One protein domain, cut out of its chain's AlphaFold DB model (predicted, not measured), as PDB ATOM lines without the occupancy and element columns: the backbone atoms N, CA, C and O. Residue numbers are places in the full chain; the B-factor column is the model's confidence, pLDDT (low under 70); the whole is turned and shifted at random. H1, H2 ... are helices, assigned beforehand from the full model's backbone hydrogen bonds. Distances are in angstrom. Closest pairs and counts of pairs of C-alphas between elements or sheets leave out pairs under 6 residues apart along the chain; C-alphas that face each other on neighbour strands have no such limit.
ATOM      1  N   LYS A 417     112.403 119.963 173.104       95.19
ATOM      2  CA  LYS A 417     113.217 121.105 172.649       95.19
ATOM      3  C   LYS A 417     112.782 121.592 171.262       95.19
ATOM      4  O   LYS A 417     112.535 122.784 171.102       95.19
ATOM      5  N   GLU A 418     112.597 120.678 170.312       94.88
ATOM      6  CA  GLU A 418     112.114 120.989 168.960       94.88
ATOM      7  C   GLU A 418     110.705 121.613 168.981       94.88
ATOM      8  O   GLU A 418     110.448 122.609 168.299       94.88
ATOM      9  N   LEU A 419     109.797 121.094 169.818       94.06
ATOM     10  CA  LEU A 419     108.457 121.663 170.001       94.06
ATOM     11  C   LEU A 419     108.516 123.106 170.533       94.06
ATOM     12  O   LEU A 419     107.817 123.981 170.022       94.06
ATOM     13  N   ARG A 420     109.365 123.377 171.536       93.88
ATOM     14  CA  ARG A 420     109.567 124.732 172.089       93.88
ATOM     15  C   ARG A 420     110.104 125.707 171.042       93.88
ATOM     16  O   ARG A 420     109.712 126.872 171.046       93.88
ATOM     17  N   GLU A 421     110.980 125.250 170.153       94.38
ATOM     18  CA  GLU A 421     111.551 126.067 169.081       94.38
ATOM     19  C   GLU A 421     110.509 126.392 167.997       94.38
ATOM     20  O   GLU A 421     110.328 127.564 167.655       94.38
ATOM     21  N   LYS A 422     109.716 125.401 167.565       93.00
ATOM     22  CA  LYS A 422     108.572 125.611 166.656       93.00
ATOM     23  C   LYS A 422     107.525 126.562 167.247       93.00
ATOM     24  O   LYS A 422     107.077 127.481 166.562       93.00
ATOM     25  N   LEU A 423     107.180 126.399 168.528       91.31
ATOM     26  CA  LEU A 423     106.265 127.302 169.238       91.31
ATOM     27  C   LEU A 423     106.825 128.727 169.347       91.31
ATOM     28  O   LEU A 423     106.072 129.685 169.185       91.31
ATOM     29  N   ARG A 424     108.135 128.894 169.567       92.50
ATOM     30  CA  ARG A 424     108.785 130.215 169.577       92.50
ATOM     31  C   ARG A 424     108.703 130.892 168.205       92.50
ATOM     32  O   ARG A 424     108.397 132.080 168.151       92.50
ATOM     33  N   GLY A 425     108.916 130.145 167.118       91.00
ATOM     34  CA  GLY A 425     108.736 130.640 165.750       91.00
ATOM     35  C   GLY A 425     107.297 131.088 165.469       91.00
ATOM     36  O   GLY A 425     107.082 132.207 165.009       91.00
ATOM     37  N   ALA A 426     106.309 130.263 165.829       88.19
ATOM     38  CA  ALA A 426     104.889 130.590 165.670       88.19
ATOM     39  C   ALA A 426     104.451 131.805 166.515       88.19
ATOM     40  O   ALA A 426     103.702 132.661 166.049       88.19
ATOM     41  N   LEU A 427     104.944 131.933 167.750       85.88
ATOM     42  CA  LEU A 427     104.668 133.106 168.588       85.88
ATOM     43  C   LEU A 427     105.320 134.382 168.036       85.88
ATOM     44  O   LEU A 427     104.746 135.463 168.171       85.88
ATOM     45  N   ALA A 428     106.485 134.278 167.389       88.25
ATOM     46  CA  ALA A 428     107.121 135.413 166.728       88.25
ATOM     47  C   ALA A 428     106.306 135.901 165.516       88.25
ATOM     48  O   ALA A 428     106.087 137.107 165.390       88.25
ATOM     49  N   THR A 429     105.793 134.995 164.672       87.94
ATOM     50  CA  THR A 429     104.939 135.378 163.532       87.94
ATOM     51  C   THR A 429     103.617 135.997 163.991       87.94
ATOM     52  O   THR A 429     103.262 137.075 163.513       87.94
ATOM     53  N   VAL A 430     102.946 135.417 164.993       84.31
ATOM     54  CA  VAL A 430     101.736 136.005 165.603       84.31
ATOM     55  C   VAL A 430     102.030 137.384 166.214       84.31
ATOM     56  O   VAL A 430     101.279 138.335 165.999       84.31
ATOM     57  N   GLY A 431     103.159 137.546 166.911       85.06
ATOM     58  CA  GLY A 431     103.587 138.838 167.457       85.06
ATOM     59  C   GLY A 431     103.847 139.912 166.390       85.06
ATOM     60  O   GLY A 431     103.615 141.098 166.640       85.06
ATOM     61  N   CYS A 432     104.293 139.519 165.193       85.56
ATOM     62  CA  CYS A 432     104.443 140.414 164.045       85.56
ATOM     63  C   CYS A 432     103.092 140.841 163.449       85.56
ATOM     64  O   CYS A 432     102.912 142.034 163.193       85.56
ATOM     65  N   GLU A 433     102.130 139.928 163.286       83.69
ATOM     66  CA  GLU A 433     100.786 140.288 162.805       83.69
ATOM     67  C   GLU A 433     100.044 141.186 163.807       83.69
ATOM     68  O   GLU A 433      99.531 142.236 163.420       83.69
ATOM     69  N   ILE A 434     100.111 140.894 165.111       80.69
ATOM     70  CA  ILE A 434      99.543 141.767 166.157       80.69
ATOM     71  C   ILE A 434     100.145 143.184 166.094       80.69
ATOM     72  O   ILE A 434      99.426 144.171 166.276       80.69
ATOM     73  N   LYS A 435     101.446 143.331 165.802       82.19
ATOM     74  CA  LYS A 435     102.072 144.655 165.609       82.19
ATOM     75  C   LYS A 435     101.535 145.382 164.371       82.19
ATOM     76  O   LYS A 435     101.264 146.580 164.467       82.19
ATOM     77  N   LYS A 436     101.345 144.688 163.240       84.88
ATOM     78  CA  LYS A 436     100.723 145.265 162.030       84.88
ATOM     79  C   LYS A 436      99.275 145.692 162.289       84.88
ATOM     80  O   LYS A 436      98.863 146.767 161.869       84.88
ATOM     81  N   LEU A 437      98.506 144.884 163.013       80.25
ATOM     82  CA  LEU A 437      97.116 145.192 163.357       80.25
ATOM     83  C   LEU A 437      97.028 146.389 164.318       80.25
ATOM     84  O   LEU A 437      96.238 147.303 164.080       80.25
ATOM     85  N   LYS A 438      97.913 146.475 165.323       78.00
ATOM     86  CA  LYS A 438      98.032 147.667 166.186       78.00
ATOM     87  C   LYS A 438      98.391 148.933 165.394       78.00
ATOM     88  O   LYS A 438      97.846 149.992 165.704       78.00
ATOM     89  N   SER A 439      99.245 148.857 164.365       81.56
ATOM     90  CA  SER A 439      99.550 150.029 163.528       81.56
ATOM     91  C   SER A 439      98.378 150.430 162.623       81.56
ATOM     92  O   SER A 439      98.054 151.617 162.562       81.56
ATOM     93  N   LYS A 440      97.665 149.471 162.010       82.44
ATOM     94  CA  LYS A 440      96.417 149.729 161.259       82.44
ATOM     95  C   LYS A 440      95.345 150.392 162.140       82.44
ATOM     96  O   LYS A 440      94.772 151.406 161.748       82.44
ATOM     97  N   ALA A 441      95.129 149.882 163.354       75.31
ATOM     98  CA  ALA A 441      94.185 150.457 164.314       75.31
ATOM     99  C   ALA A 441      94.581 151.879 164.761       75.31
ATOM    100  O   ALA A 441      93.715 152.736 164.939       75.31
ATOM    101  N   ALA A 442      95.879 152.166 164.904       74.38
ATOM    102  CA  ALA A 442      96.362 153.514 165.204       74.38
ATOM    103  C   ALA A 442      96.107 154.510 164.054       74.38
ATOM    104  O   ALA A 442      95.804 155.671 164.322       74.38
ATOM    105  N   VAL A 443      96.178 154.064 162.792       81.25
ATOM    106  CA  VAL A 443      95.803 154.886 161.625       81.25
ATOM    107  C   VAL A 443      94.300 155.175 161.620       81.25
ATOM    108  O   VAL A 443      93.926 156.334 161.462       81.25
ATOM    109  N   LEU A 444      93.441 154.180 161.882       75.38
ATOM    110  CA  LEU A 444      91.993 154.420 162.004       75.38
ATOM    111  C   LEU A 444      91.651 155.407 163.127       75.38
ATOM    112  O   LEU A 444      90.810 156.274 162.929       75.38
ATOM    113  N   ARG A 445      92.334 155.334 164.277       75.06
ATOM    114  CA  ARG A 445      92.146 156.298 165.378       75.06
ATOM    115  C   ARG A 445      92.592 157.724 165.043       75.06
ATOM    116  O   ARG A 445      92.139 158.641 165.718       75.06
ATOM    117  N   LYS A 446      93.489 157.916 164.069       76.94
ATOM    118  CA  LYS A 446      93.828 159.253 163.556       76.94
ATOM    119  C   LYS A 446      92.753 159.751 162.599       76.94
ATOM    120  O   LYS A 446      92.163 160.779 162.883       76.94
ATOM    121  N   LEU A 447      92.414 158.959 161.580       74.94
ATOM    122  CA  LEU A 447      91.352 159.293 160.620       74.94
ATOM    123  C   LEU A 447      90.032 159.639 161.326       74.94
ATOM    124  O   LEU A 447      89.452 160.682 161.061       74.94
ATOM    125  N   ALA A 448      89.628 158.838 162.318       70.25
ATOM    126  CA  ALA A 448      88.427 159.098 163.108       70.25
ATOM    127  C   ALA A 448      88.479 160.397 163.936       70.25
ATOM    128  O   ALA A 448      87.424 160.933 164.249       70.25
ATOM    129  N   LYS A 449      89.667 160.893 164.313       72.69
ATOM    130  CA  LYS A 449      89.817 162.191 164.990       72.69
ATOM    131  C   LYS A 449      89.788 163.345 163.998       72.69
ATOM    132  O   LYS A 449      89.059 164.306 164.218       72.69
ATOM    133  N   ASP A 450      90.537 163.215 162.909       73.12
ATOM    134  CA  ASP A 450      90.632 164.240 161.873       73.12
ATOM    135  C   ASP A 450      89.234 164.489 161.247       73.12
ATOM    136  O   ASP A 450      88.814 165.630 161.080       73.12
ATOM    137  N   GLU A 451      88.440 163.434 161.020       67.38
ATOM    138  CA  GLU A 451      87.079 163.535 160.462       67.38
ATOM    139  C   GLU A 451      86.004 163.984 161.477       67.38
ATOM    140  O   GLU A 451      84.925 164.419 161.065       67.38
ATOM    141  N   THR A 452      86.263 163.930 162.794       62.59
ATOM    142  CA  THR A 452      85.335 164.514 163.789       62.59
ATOM    143  C   THR A 452      85.353 166.041 163.817       62.59
ATOM    144  O   THR A 452      84.381 166.629 164.289       62.59
ATOM    145  N   GLU A 453      86.395 166.691 163.289       64.88
ATOM    146  CA  GLU A 453      86.463 168.158 163.212       64.88
ATOM    147  C   GLU A 453      85.696 168.717 161.992       64.88
ATOM    148  O   GLU A 453      85.078 169.776 162.101       64.88
ATOM    149  N   ASP A 454      85.615 167.967 160.881       62.94
ATOM    150  CA  ASP A 454      84.870 168.347 159.658       62.94
ATOM    151  C   ASP A 454      83.394 167.870 159.630       62.94
ATOM    152  O   ASP A 454      82.626 168.170 158.707       62.94
ATOM    153  N   GLY A 455      82.954 167.136 160.657       59.28
ATOM    154  CA  GLY A 455      81.543 166.981 161.036       59.28
ATOM    155  C   GLY A 455      80.602 166.234 160.076       59.28
ATOM    156  O   GLY A 455      79.420 166.094 160.400       59.28
ATOM    157  N   THR A 456      81.054 165.739 158.915       58.06
ATOM    158  CA  THR A 456      80.165 165.095 157.927       58.06
ATOM    159  C   THR A 456      80.738 163.856 157.213       58.06
ATOM    160  O   THR A 456      81.769 163.894 156.558       58.06
ATOM    161  N   LEU A 457      79.938 162.773 157.243       53.09
ATOM    162  CA  LEU A 457      79.866 161.637 156.292       53.09
ATOM    163  C   LEU A 457      80.803 160.411 156.412       53.09
ATOM    164  O   LEU A 457      80.514 159.415 155.746       53.09
ATOM    165  N   ALA A 458      81.827 160.373 157.269       62.75
ATOM    166  CA  ALA A 458      82.798 159.259 157.249       62.75
ATOM    167  C   ALA A 458      82.467 157.996 158.084       62.75
ATOM    168  O   ALA A 458      83.102 156.953 157.900       62.75
ATOM    169  N   LEU A 459      81.455 158.026 158.964       67.38
ATOM    170  CA  LEU A 459      81.133 156.903 159.871       67.38
ATOM    171  C   LEU A 459      80.991 155.523 159.172       67.38
ATOM    172  O   LEU A 459      81.532 154.550 159.700       67.38
ATOM    173  N   PRO A 460      80.352 155.392 157.986       69.06
ATOM    174  CA  PRO A 460      80.261 154.106 157.282       69.06
ATOM    175  C   PRO A 460      81.614 153.591 156.767       69.06
ATOM    176  O   PRO A 460      81.821 152.383 156.684       69.06
ATOM    177  N   VAL A 461      82.542 154.495 156.430       74.88
ATOM    178  CA  VAL A 461      83.888 154.149 155.943       74.88
ATOM    179  C   VAL A 461      84.754 153.651 157.098       74.88
ATOM    180  O   VAL A 461      85.468 152.658 156.947       74.88
ATOM    181  N   LEU A 462      84.650 154.293 158.265       72.38
ATOM    182  CA  LEU A 462      85.304 153.842 159.494       72.38
ATOM    183  C   LEU A 462      84.769 152.475 159.943       72.38
ATOM    184  O   LEU A 462      85.575 151.592 160.230       72.38
ATOM    185  N   LEU A 463      83.446 152.264 159.919       72.12
ATOM    186  CA  LEU A 463      82.815 150.969 160.218       72.12
ATOM    187  C   LEU A 463      83.299 149.857 159.280       72.12
ATOM    188  O   LEU A 463      83.867 148.878 159.758       72.12
ATOM    189  N   ALA A 464      83.181 150.034 157.960       74.19
ATOM    190  CA  ALA A 464      83.603 149.024 156.983       74.19
ATOM    191  C   ALA A 464      85.099 148.669 157.102       74.19
ATOM    192  O   ALA A 464      85.509 147.528 156.878       74.19
ATOM    193  N   ARG A 465      85.944 149.637 157.480       75.94
ATOM    194  CA  ARG A 465      87.385 149.408 157.652       75.94
ATOM    195  C   ARG A 465      87.742 148.795 159.005       75.94
ATOM    196  O   ARG A 465      88.770 148.128 159.109       75.94
ATOM    197  N   LEU A 466      86.897 148.979 160.016       75.81
ATOM    198  CA  LEU A 466      87.001 148.309 161.310       75.81
ATOM    199  C   LEU A 466      86.519 146.850 161.202       75.81
ATOM    200  O   LEU A 466      87.217 145.962 161.681       75.81
ATOM    201  N   GLU A 467      85.433 146.584 160.466       72.88
ATOM    202  CA  GLU A 467      85.000 145.230 160.070       72.88
ATOM    203  C   GLU A 467      86.083 144.484 159.279       72.88
ATOM    204  O   GLU A 467      86.356 143.314 159.556       72.88
ATOM    205  N   GLN A 468      86.762 145.157 158.337       78.12
ATOM    206  CA  GLN A 468      87.892 144.563 157.617       78.12
ATOM    207  C   GLN A 468      89.023 144.160 158.577       78.12
ATOM    208  O   GLN A 468      89.537 143.049 158.474       78.12
ATOM    209  N   ILE A 469      89.407 145.026 159.524       74.69
ATOM    210  CA  ILE A 469      90.460 144.705 160.503       74.69
ATOM    211  C   ILE A 469      90.031 143.567 161.439       74.69
ATOM    212  O   ILE A 469      90.862 142.724 161.760       74.69
ATOM    213  N   LEU A 470      88.757 143.508 161.840       68.69
ATOM    214  CA  LEU A 470      88.207 142.398 162.627       68.69
ATOM    215  C   LEU A 470      88.126 141.079 161.841       68.69
ATOM    216  O   LEU A 470      88.124 140.024 162.459       68.69
ATOM    217  N   SER A 471      88.079 141.133 160.507       67.44
ATOM    218  CA  SER A 471      88.096 139.950 159.628       67.44
ATOM    219  C   SER A 471      89.514 139.479 159.265       67.44
ATOM    220  O   SER A 471      89.688 138.370 158.767       67.44
ATOM    221  N   GLU A 472      90.524 140.334 159.460       70.50
ATOM    222  CA  GLU A 472      91.955 140.013 159.324       70.50
ATOM    223  C   GLU A 472      92.590 139.530 160.650       70.50
ATOM    224  O   GLU A 472      93.756 139.125 160.649       70.50
ATOM    225  N   LEU A 473      91.841 139.615 161.758       63.09
ATOM    226  CA  LEU A 473      92.189 139.189 163.123       63.09
ATOM    227  C   LEU A 473      91.778 137.733 163.396       63.09
ATOM    228  O   LEU A 473      92.571 137.058 164.090       63.09
TER     229      LEU A 473
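AT A GLANCE: This is residues 417 to 473 of the 473 residues of an uncharacterized protein of Ramazzottius varieornatus (UniProt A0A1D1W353). This is a helical hairpin with arms of unequal length: the long helix H1 runs the length of a thin rod, and after a tight turn the shorter H2 folds back beside its later part. The first part of H1, residues 417 to 432, sticks out free. The printed part has 57 residues with two named helices, H1 then H2, and no named strand; its class is all helix. It is extended, with a radius of gyration of the C-alphas of 16.7 A and spans of 57 by 17 by 7 A.

HOW THE PARTS SIT: H1, residues 417 to 453, touches H2, residues 459 to 471, with its residues 437 to 448 alone. The closest C-alphas of the two are those of Ala 448 and Leu 462, 7.1 A apart. They run opposite ways at a shallow tilt of 1 degrees, a helical hairpin. In H2 every O i to N i+4 pair is within hydrogen-bond range; in H1, 30 of 33 are.

IN THESE COORDINATES: H1 begins at C-alpha 417 (113.217, 121.105, 172.649) and measures 54.9 A from first to last C-alpha. H2 measures 18.3 A and ends at C-alpha 471 (88.096, 139.950, 159.628).

THE WHOLE: The C-alphas farthest apart, of Lys 417 and Thr 456, are 57.0 A from each other. The printed part has no cut, and the link from H1 to H2 is tight. The mean pLDDT of the printed part is 77.5; residues 451 to 460, 470 to 471 and 473 are under 70.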